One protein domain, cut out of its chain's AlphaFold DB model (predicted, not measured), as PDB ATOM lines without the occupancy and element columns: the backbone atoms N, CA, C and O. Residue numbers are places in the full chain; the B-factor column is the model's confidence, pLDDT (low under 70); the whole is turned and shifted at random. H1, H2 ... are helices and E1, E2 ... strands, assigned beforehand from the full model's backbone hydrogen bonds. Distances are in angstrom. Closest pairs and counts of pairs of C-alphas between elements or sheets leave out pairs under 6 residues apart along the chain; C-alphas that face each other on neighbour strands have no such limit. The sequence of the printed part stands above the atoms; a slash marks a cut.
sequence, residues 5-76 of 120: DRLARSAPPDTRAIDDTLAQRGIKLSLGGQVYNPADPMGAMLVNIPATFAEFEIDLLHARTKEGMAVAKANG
ATOM      1  N   ASP A   5     158.581 188.416 102.249       58.19
ATOM      2  CA  ASP A   5     159.785 187.843 101.636       58.19
ATOM      3  C   ASP A   5     159.501 186.938 100.417       58.19
ATOM      4  O   ASP A   5     160.239 186.947  99.434       58.19
ATOM      5  N   ARG A   6     158.378 186.198 100.426       61.16
ATOM      6  CA  ARG A   6     157.990 185.340  99.293       61.16
ATOM      7  C   ARG A   6     157.480 186.129  98.084       61.16
ATOM      8  O   ARG A   6     157.679 185.669  96.964       61.16
ATOM      9  N   LEU A   7     156.847 187.284  98.302       56.59
ATOM     10  CA  LEU A   7     156.404 188.181  97.228       56.59
ATOM     11  C   LEU A   7     157.604 188.907  96.616       56.59
ATOM     12  O   LEU A   7     157.757 188.887  95.404       56.59
ATOM     13  N   ALA A   8     158.511 189.431  97.443       53.66
ATOM     14  CA  ALA A   8     159.713 190.119  96.968       53.66
ATOM     15  C   ALA A   8     160.621 189.212  96.114       53.66
ATOM     16  O   ALA A   8     161.168 189.640  95.104       53.66
ATOM     17  N   ARG A   9     160.735 187.923  96.466       55.72
ATOM     18  CA  ARG A   9     161.529 186.942  95.702       55.72
ATOM     19  C   ARG A   9     160.890 186.517  94.374       55.72
ATOM     20  O   ARG A   9     161.574 185.957  93.524       55.72
ATOM     21  N   SER A  10     159.584 186.729  94.226       52.69
ATOM     22  CA  SER A  10     158.786 186.373  93.047       52.69
ATOM     23  C   SER A  10     158.185 187.595  92.364       52.69
ATOM     24  O   SER A  10     157.213 187.451  91.628       52.69
ATOM     25  N   ALA A  11     158.778 188.772  92.573       51.50
ATOM     26  CA  ALA A  11     158.485 189.975  91.817       51.50
ATOM     27  C   ALA A  11     159.495 190.113  90.655       51.50
ATOM     28  O   ALA A  11     160.553 190.721  90.816       51.50
ATOM     29  N   PRO A  12     159.213 189.537  89.466       51.97
ATOM     30  CA  PRO A  12     159.631 190.112  88.191       51.97
ATOM     31  C   PRO A  12     159.190 191.588  88.110       51.97
ATOM     32  O   PRO A  12     158.375 192.003  88.932       51.97
ATOM     33  N   PRO A  13     159.643 192.368  87.110       55.44
ATOM     34  CA  PRO A  13     159.550 193.840  87.074       55.44
ATOM     35  C   PRO A  13     158.123 194.422  86.980       55.44
ATOM     36  O   PRO A  13     157.941 195.582  86.633       55.44
ATOM     37  N   ASP A  14     157.100 193.623  87.267       55.88
ATOM     38  CA  ASP A  14     155.698 193.960  87.128       55.88
ATOM     39  C   ASP A  14     154.918 193.673  88.421       55.88
ATOM     40  O   ASP A  14     153.836 193.085  88.423       55.88
ATOM     41  N   THR A  15     155.472 194.108  89.559       60.00
ATOM     42  CA  THR A  15     154.755 194.126  90.849       60.00
ATOM     43  C   THR A  15     153.390 194.808  90.708       60.00
ATOM     44  O   THR A  15     152.416 194.381  91.317       60.00
ATOM     45  N   ARG A  16     153.298 195.800  89.813       60.88
ATOM     46  CA  ARG A  16     152.058 196.489  89.451       60.88
ATOM     47  C   ARG A  16     151.045 195.568  88.765       60.88
ATOM     48  O   ARG A  16     149.902 195.523  89.200       60.88
ATOM     49  N   ALA A  17     151.452 194.778  87.769       65.19
ATOM     50  CA  ALA A  17     150.556 193.797  87.150       65.19
ATOM     51  C   ALA A  17     150.100 192.703  88.131       65.19
ATOM     52  O   ALA A  17     148.962 192.226  88.050       65.19
ATOM     53  N   ILE A  18     150.965 192.307  89.071       66.81
ATOM     54  CA  ILE A  18     150.603 191.359  90.133       66.81
ATOM     55  C   ILE A  18     149.577 191.998  91.076       66.81
ATOM     56  O   ILE A  18     148.541 191.385  91.331       66.81
ATOM     57  N   ASP A  19     149.811 193.229  91.529       63.84
ATOM     58  CA  ASP A  19     148.886 193.968  92.393       63.84
ATOM     59  C   ASP A  19     147.536 194.220  91.722       63.84
ATOM     60  O   ASP A  19     146.500 193.976  92.341       63.84
ATOM     61  N   ASP A  20     147.521 194.597  90.444       66.69
ATOM     62  CA  ASP A  20     146.293 194.772  89.666       66.69
ATOM     63  C   ASP A  20     145.525 193.450  89.539       66.69
ATOM     64  O   ASP A  20     144.305 193.406  89.713       66.69
ATOM     65  N   THR A  21     146.232 192.341  89.308       68.31
ATOM     66  CA  THR A  21     145.625 191.003  89.250       68.31
ATOM     67  C   THR A  21     145.051 190.587  90.608       68.31
ATOM     68  O   THR A  21     143.970 189.992  90.673       68.31
ATOM     69  N   LEU A  22     145.748 190.890  91.705       70.19
ATOM     70  CA  LEU A  22     145.293 190.597  93.066       70.19
ATOM     71  C   LEU A  22     144.092 191.472  93.453       70.19
ATOM     72  O   LEU A  22     143.119 190.953  94.010       70.19
ATOM     73  N   ALA A  23     144.114 192.755  93.090       68.38
ATOM     74  CA  ALA A  23     143.025 193.702  93.300       68.38
ATOM     75  C   ALA A  23     141.769 193.302  92.512       68.38
ATOM     76  O   ALA A  23     140.682 193.232  93.088       68.38
ATOM     77  N   GLN A  24     141.913 192.942  91.231       71.88
ATOM     78  CA  GLN A  24     140.812 192.442  90.394       71.88
ATOM     79  C   GLN A  24     140.180 191.164  90.960       71.88
ATOM     80  O   GLN A  24     138.980 190.941  90.819       71.88
ATOM     81  N   ARG A  25     140.977 190.326  91.631       71.62
ATOM     82  CA  ARG A  25     140.510 189.096  92.287       71.62
ATOM     83  C   ARG A  25     139.990 189.323  93.712       71.62
ATOM     84  O   ARG A  25     139.601 188.357  94.365       71.62
ATOM     85  N   GLY A  26     139.985 190.564  94.208       65.06
ATOM     86  CA  GLY A  26     139.541 190.910  95.563       65.06
ATOM     87  C   GLY A  26     140.427 190.337  96.676       65.06
ATOM     88  O   GLY A  26     139.981 190.209  97.820       65.06
ATOM     89  N   ILE A  27     141.666 189.960  96.352       68.31
ATOM     90  CA  ILE A  27     142.603 189.345  97.292       68.31
ATOM     91  C   ILE A  27     143.215 190.450  98.155       68.31
ATOM     92  O   ILE A  27     143.812 191.397  97.650       68.31
ATOM     93  N   LYS A  28     143.064 190.326  99.476       69.12
ATOM     94  CA  LYS A  28     143.568 191.293 100.458       69.12
ATOM     95  C   LYS A  28     144.886 190.810 101.059       69.12
ATOM     96  O   LYS A  28     145.030 189.622 101.355       69.12
ATOM     97  N   LEU A  29     145.829 191.722 101.279       69.19
ATOM     98  CA  LEU A  29     147.111 191.406 101.906       69.19
ATOM     99  C   LEU A  29     146.993 191.493 103.428       69.19
ATOM    100  O   LEU A  29     146.501 192.479 103.957       69.19
ATOM    101  N   SER A  30     147.480 190.484 104.148       69.19
ATOM    102  CA  SER A  30     147.551 190.515 105.614       69.19
ATOM    103  C   SER A  30     148.995 190.721 106.065       69.19
ATOM    104  O   SER A  30     149.794 189.785 106.002       69.19
ATOM    105  N   LEU A  31     149.323 191.911 106.570       69.75
ATOM    106  CA  LEU A  31     150.622 192.216 107.180       69.75
ATOM    107  C   LEU A  31     150.448 192.447 108.681       69.75
ATOM    108  O   LEU A  31     149.668 193.293 109.102       69.75
ATOM    109  N   GLY A  32     151.175 191.689 109.506       68.00
ATOM    110  CA  GLY A  32     151.207 191.909 110.959       68.00
ATOM    111  C   GLY A  32     149.853 191.769 111.674       68.00
ATOM    112  O   GLY A  32     149.687 192.317 112.755       68.00
ATOM    113  N   GLY A  33     148.889 191.058 111.078       71.44
ATOM    114  CA  GLY A  33     147.526 190.914 111.607       71.44
ATOM    115  C   GLY A  33     146.537 191.982 111.126       71.44
ATOM    116  O   GLY A  33     145.354 191.877 111.434       71.44
ATOM    117  N   GLN A  34     146.990 192.965 110.344       67.62
ATOM    118  CA  GLN A  34     146.139 193.948 109.678       67.62
ATOM    119  C   GLN A  34     145.925 193.561 108.214       67.62
ATOM    120  O   GLN A  34     146.863 193.169 107.515       67.62
ATOM    121  N   VAL A  35     144.673 193.650 107.761       75.25
ATOM    122  CA  VAL A  35     144.264 193.307 106.396       75.25
ATOM    123  C   VAL A  35     144.159 194.587 105.574       75.25
ATOM    124  O   VAL A  35     143.306 195.429 105.837       75.25
ATOM    125  N   TYR A  36     144.998 194.700 104.552       73.94
ATOM    126  CA  TYR A  36     145.059 195.823 103.629       73.94
ATOM    127  C   TYR A  36     144.449 195.438 102.286       73.94
ATOM    128  O   TYR A  36     144.703 194.359 101.744       73.94
ATOM    129  N   ASN A  37     143.622 196.331 101.749       75.81
ATOM    130  CA  ASN A  37     143.080 196.194 100.407       75.81
ATOM    131  C   ASN A  37     144.050 196.847  99.410       75.81
ATOM    132  O   ASN A  37     144.273 198.049  99.533       75.81
ATOM    133  N   PRO A  38     144.584 196.119  98.415       70.38
ATOM    134  CA  PRO A  38     145.423 196.710  97.372       70.38
ATOM    135  C   PRO A  38     144.731 197.839  96.589       70.38
ATOM    136  O   PRO A  38     145.405 198.706  96.050       70.38
ATOM    137  N   ALA A  39     143.392 197.867  96.557       73.19
ATOM    138  CA  ALA A  39     142.616 198.923  95.903       73.19
ATOM    139  C   ALA A  39     142.443 200.212  96.742       73.19
ATOM    140  O   ALA A  39     141.898 201.193  96.242       73.19
ATOM    141  N   ASP A  40     142.859 200.223  98.014       81.62
ATOM    142  CA  ASP A  40     142.904 201.431  98.853       81.62
ATOM    143  C   ASP A  40     144.251 202.144  98.632       81.62
ATOM    144  O   ASP A  40     145.283 201.466  98.680       81.62
ATOM    145  N   PRO A  41     144.292 203.478  98.436       76.44
ATOM    146  CA  PRO A  41     145.535 204.252  98.381       76.44
ATOM    147  C   PRO A  41     146.590 203.857  99.428       76.44
ATOM    148  O   PRO A  41     147.777 203.766  99.104       76.44
ATOM    149  N   MET A  42     146.174 203.560 100.664       78.62
ATOM    150  CA  MET A  42     147.097 203.127 101.722       78.62
ATOM    151  C   MET A  42     147.635 201.705 101.511       78.62
ATOM    152  O   MET A  42     148.811 201.447 101.770       78.62
ATOM    153  N   GLY A  43     146.800 200.781 101.034       77.38
ATOM    154  CA  GLY A  43     147.217 199.411 100.731       77.38
ATOM    155  C   GLY A  43     148.138 199.344  99.516       77.38
ATOM    156  O   GLY A  43     149.152 198.651  99.565       77.38
ATOM    157  N   ALA A  44     147.852 200.137  98.481       75.75
ATOM    158  CA  ALA A  44     148.720 200.282  97.317       75.75
ATOM    159  C   ALA A  44     150.108 200.819  97.707       75.75
ATOM    160  O   ALA A  44     151.130 200.309  97.246       75.75
ATOM    161  N   MET A  45     150.180 201.821  98.589       81.00
ATOM    162  CA  MET A  45     151.456 202.365  99.072       81.00
ATOM    163  C   MET A  45     152.274 201.323  99.855       81.00
ATOM    164  O   MET A  45     153.492 201.239  99.679       81.00
ATOM    165  N   LEU A  46     151.612 200.508 100.685       79.44
ATOM    166  CA  LEU A  46     152.253 199.481 101.514       79.44
ATOM    167  C   LEU A  46     152.930 198.376 100.687       79.44
ATOM    168  O   LEU A  46     153.883 197.763 101.164       79.44
ATOM    169  N   VAL A  47     152.444 198.114  99.471       74.00
ATOM    170  CA  VAL A  47     153.043 197.124  98.566       74.00
ATOM    171  C   VAL A  47     154.108 197.755  97.670       74.00
ATOM    172  O   VAL A  47     155.210 197.217  97.548       74.00
ATOM    173  N   ASN A  48     153.825 198.934  97.110       77.88
ATOM    174  CA  ASN A  48     154.717 199.578  96.148       77.88
ATOM    175  C   ASN A  48     156.041 200.044  96.765       77.88
ATOM    176  O   ASN A  48     157.084 199.878  96.141       77.88
ATOM    177  N   ILE A  49     156.038 200.597  97.985       82.06
ATOM    178  CA  ILE A  49     157.273 201.115  98.598       82.06
ATOM    179  C   ILE A  49     158.312 200.003  98.818       82.06
ATOM    180  O   ILE A  49     159.438 200.157  98.342       82.06
ATOM    181  N   PRO A  50     157.987 198.874  99.481       82.06
ATOM    182  CA  PRO A  50     158.926 197.760  99.604       82.06
ATOM    183  C   PRO A  50     159.387 197.203  98.256       82.06
ATOM    184  O   PRO A  50     160.553 196.840  98.126       82.06
ATOM    185  N   ALA A  51     158.503 197.160  97.254       78.69
ATOM    186  CA  ALA A  51     158.860 196.712  95.910       78.69
ATOM    187  C   ALA A  51     159.905 197.634  95.263       78.69
ATOM    188  O   ALA A  51     160.924 197.161  94.770       78.69
ATOM    189  N   THR A  52     159.709 198.952  95.361       82.75
ATOM    190  CA  THR A  52     160.678 199.946  94.880       82.75
ATOM    191  C   THR A  52     162.024 199.831  95.603       82.75
ATOM    192  O   THR A  52     163.069 199.957  94.971       82.75
ATOM    193  N   PHE A  53     162.032 199.555  96.912       83.94
ATOM    194  CA  PHE A  53     163.280 199.305  97.644       83.94
ATOM    195  C   PHE A  53     163.989 198.030  97.174       83.94
ATOM    196  O   PHE A  53     165.206 198.050  97.009       83.94
ATOM    197  N   ALA A  54     163.249 196.950  96.918       81.62
ATOM    198  CA  ALA A  54     163.826 195.708  96.406       81.62
ATOM    199  C   ALA A  54     164.470 195.903  95.021       81.62
ATOM    200  O   ALA A  54     165.590 195.448  94.793       81.62
ATOM    201  N   GLU A  55     163.803 196.625  94.116       78.69
ATOM    202  CA  GLU A  55     164.355 196.986  92.802       78.69
ATOM    203  C   GLU A  55     165.616 197.850  92.939       78.69
ATOM    204  O   GLU A  55     166.649 197.545  92.343       78.69
ATOM    205  N   PHE A  56     165.574 198.868  93.803       90.75
ATOM    206  CA  PHE A  56     166.725 199.726  94.078       90.75
ATOM    207  C   PHE A  56     167.944 198.943  94.595       90.75
ATOM    208  O   PHE A  56     169.074 199.200  94.175       90.75
ATOM    209  N   GLU A  57     167.742 197.979  95.497       84.50
ATOM    210  CA  GLU A  57     168.826 197.140  96.020       84.50
ATOM    211  C   GLU A  57     169.456 196.261  94.931       84.50
ATOM    212  O   GLU A  57     170.684 196.127  94.878       84.50
ATOM    213  N   ILE A  58     168.633 195.698  94.040       87.25
ATOM    214  CA  ILE A  58     169.094 194.910  92.890       87.25
ATOM    215  C   ILE A  58     169.908 195.787  91.935       87.25
ATOM    216  O   ILE A  58     171.004 195.398  91.519       87.25
ATOM    217  N   ASP A  59     169.419 196.986  91.626       88.88
ATOM    218  CA  ASP A  59     170.118 197.928  90.753       88.88
ATOM    219  C   ASP A  59     171.467 198.357  91.341       88.88
ATOM    220  O   ASP A  59     172.479 198.393  90.630       88.88
ATOM    221  N   LEU A  60     171.524 198.606  92.652       93.94
ATOM    222  CA  LEU A  60     172.771 198.940  93.338       93.94
ATOM    223  C   LEU A  60     173.772 197.779  93.302       93.94
ATOM    224  O   LEU A  60     174.977 197.993  93.120       93.94
ATOM    225  N   LEU A  61     173.290 196.544  93.457       89.19
ATOM    226  CA  LEU A  61     174.121 195.351  93.348       89.19
ATOM    227  C   LEU A  61     174.703 195.216  91.935       89.19
ATOM    228  O   LEU A  61     175.916 195.048  91.787       89.19
ATOM    229  N   HIS A  62     173.876 195.366  90.900       91.62
ATOM    230  CA  HIS A  62     174.326 195.335  89.507       91.62
ATOM    231  C   HIS A  62     175.341 196.438  89.191       91.62
ATOM    232  O   HIS A  62     176.341 196.170  88.516       91.62
ATOM    233  N   ALA A  63     175.123 197.657  89.693       91.94
ATOM    234  CA  ALA A  63     176.059 198.766  89.521       91.94
ATOM    235  C   ALA A  63     177.442 198.421  90.096       91.94
ATOM    236  O   ALA A  63     178.446 198.524  89.385       91.94
ATOM    237  N   ARG A  64     177.494 197.897  91.328       91.94
ATOM    238  CA  ARG A  64     178.747 197.459  91.968       91.94
ATOM    239  C   ARG A  64     179.429 196.322  91.216       91.94
ATOM    240  O   ARG A  64     180.648 196.346  91.051       91.94
ATOM    241  N   THR A  65     178.671 195.338  90.733       91.69
ATOM    242  CA  THR A  65     179.233 194.248  89.924       91.69
ATOM    243  C   THR A  65     179.841 194.790  88.636       91.69
ATOM    244  O   THR A  65     180.959 194.415  88.285       91.69
ATOM    245  N   LYS A  66     179.165 195.719  87.954       90.88
ATOM    246  CA  LYS A  66     179.669 196.338  86.725       90.88
ATOM    247  C   LYS A  66     180.947 197.144  86.966       90.88
ATOM    248  O   LYS A  66     181.885 197.033  86.177       90.88
ATOM    249  N   GLU A  67     181.006 197.912  88.051       91.12
ATOM    250  CA  GLU A  67     182.218 198.627  88.468       91.12
ATOM    251  C   GLU A  67     183.367 197.657  88.773       91.12
ATOM    252  O   GLU A  67     184.462 197.802  88.228       91.12
ATOM    253  N   GLY A  68     183.108 196.610  89.561       89.12
ATOM    254  CA  GLY A  68     184.095 195.575  89.872       89.12
ATOM    255  C   GLY A  68     184.609 194.854  88.624       89.12
ATOM    256  O   GLY A  68     185.812 194.635  88.482       89.12
ATOM    257  N   MET A  69     183.723 194.551  87.672       89.56
ATOM    258  CA  MET A  69     184.089 193.975  86.375       89.56
ATOM    259  C   MET A  69     184.935 194.933  85.532       89.56
ATOM    260  O   MET A  69     185.881 194.489  84.884       89.56
ATOM    261  N   ALA A  70     184.632 196.236  85.537       88.69
ATOM    262  CA  ALA A  70     185.435 197.234  84.832       88.69
ATOM    263  C   ALA A  70     186.858 197.314  85.406       88.69
ATOM    264  O   ALA A  70     187.827 197.299  84.645       88.69
ATOM    265  N   VAL A  71     186.991 197.306  86.737       89.62
ATOM    266  CA  VAL A  71     188.292 197.266  87.424       89.62
ATOM    267  C   VAL A  71     189.031 195.955  87.142       89.62
ATOM    268  O   VAL A  71     190.222 195.970  86.834       89.62
ATOM    269  N   ALA A  72     188.351 194.809  87.204       86.81
ATOM    270  CA  ALA A  72     188.948 193.510  86.894       86.81
ATOM    271  C   ALA A  72     189.473 193.463  85.449       86.81
ATOM    272  O   ALA A  72     190.616 193.065  85.225       86.81
ATOM    273  N   LYS A  73     188.682 193.960  84.492       84.12
ATOM    274  CA  LYS A  73     189.060 194.044  83.080       84.12
ATOM    275  C   LYS A  73     190.252 194.975  82.847       84.12
ATOM    276  O   LYS A  73     191.132 194.628  82.069       84.12
ATOM    277  N   ALA A  74     190.305 196.127  83.521       86.75
ATOM    278  CA  ALA A  74     191.455 197.033  83.455       86.75
ATOM    279  C   ALA A  74     192.747 196.371  83.971       86.75
ATOM    280  O   ALA A  74     193.824 196.639  83.454       86.75
ATOM    281  N   ASN A  75     192.622 195.449  84.928       85.88
ATOM    282  CA  ASN A  75     193.718 194.616  85.429       85.88
ATOM    283  C   ASN A  75     193.964 193.343  84.588       85.88
ATOM    284  O   ASN A  75     194.650 192.431  85.045       85.88
ATOM    285  N   GLY A  76     193.369 193.234  83.394       81.81
ATOM    286  CA  GLY A  76     193.542 192.090  82.494       81.81
ATOM    287  C   GLY A  76     192.845 190.798  82.936       81.81
ATOM    288  O   GLY A  76     193.039 189.758  82.309       81.81
TER     289      GLY A  76
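Overview. This is residues 5 to 76 of the 120 residues of the protein "Resolvase, N terminal domain" of Actinopolyspora xinjiangensis (UniProt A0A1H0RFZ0). One long helix, H3, has a small compact body around its first part, made with helices H1 and H2 and the E1-E2 hairpin; residues 56 to 76 stick out. The 72 printed residues, mostly helix, run H1, H2, E1, E2, H3, the two strands antiparallel. The whole is only just extended, close to loose: radius of gyration of the C-alphas 17.1 A, spans 55 by 22 by 20 A.

Along the chain. H1, residues 5 to 8, begins with C-alpha 5 at (159.785, 187.843, 101.636). H2 is residues 15 to 24, E1 29 to 31, E2 34 to 36. H3, residues 41 to 74, 48.8 A long, ends with C-alpha 74 at (191.455, 197.033, 83.455).

Arrangement. H1 is close to but not clearly touching H3; the closest C-alphas, of Ala 8 and Ala 51, are 6.7 A apart. H2 and H3 only just touch, with 3 pairs of C-alphas within 8 A, the closest Thr 15 and Ala 51 at 7.0 A; H3 does so with residues 48 to 51 alone. They run opposite ways at a shallow tilt of 21 degrees. In the hairpin, N 29 and O 36 are within hydrogen-bond range, 2.9 A. Every O i to N i+4 pair is within range in H2, 29 of 30 in H3; H1 is too short for one.

Size, cuts and confidence. The printed part has no cut and no long link. Mean pLDDT of the printed part is 75.2; residues 5 to 21, 23, 26 to 32 and 34 are under 70.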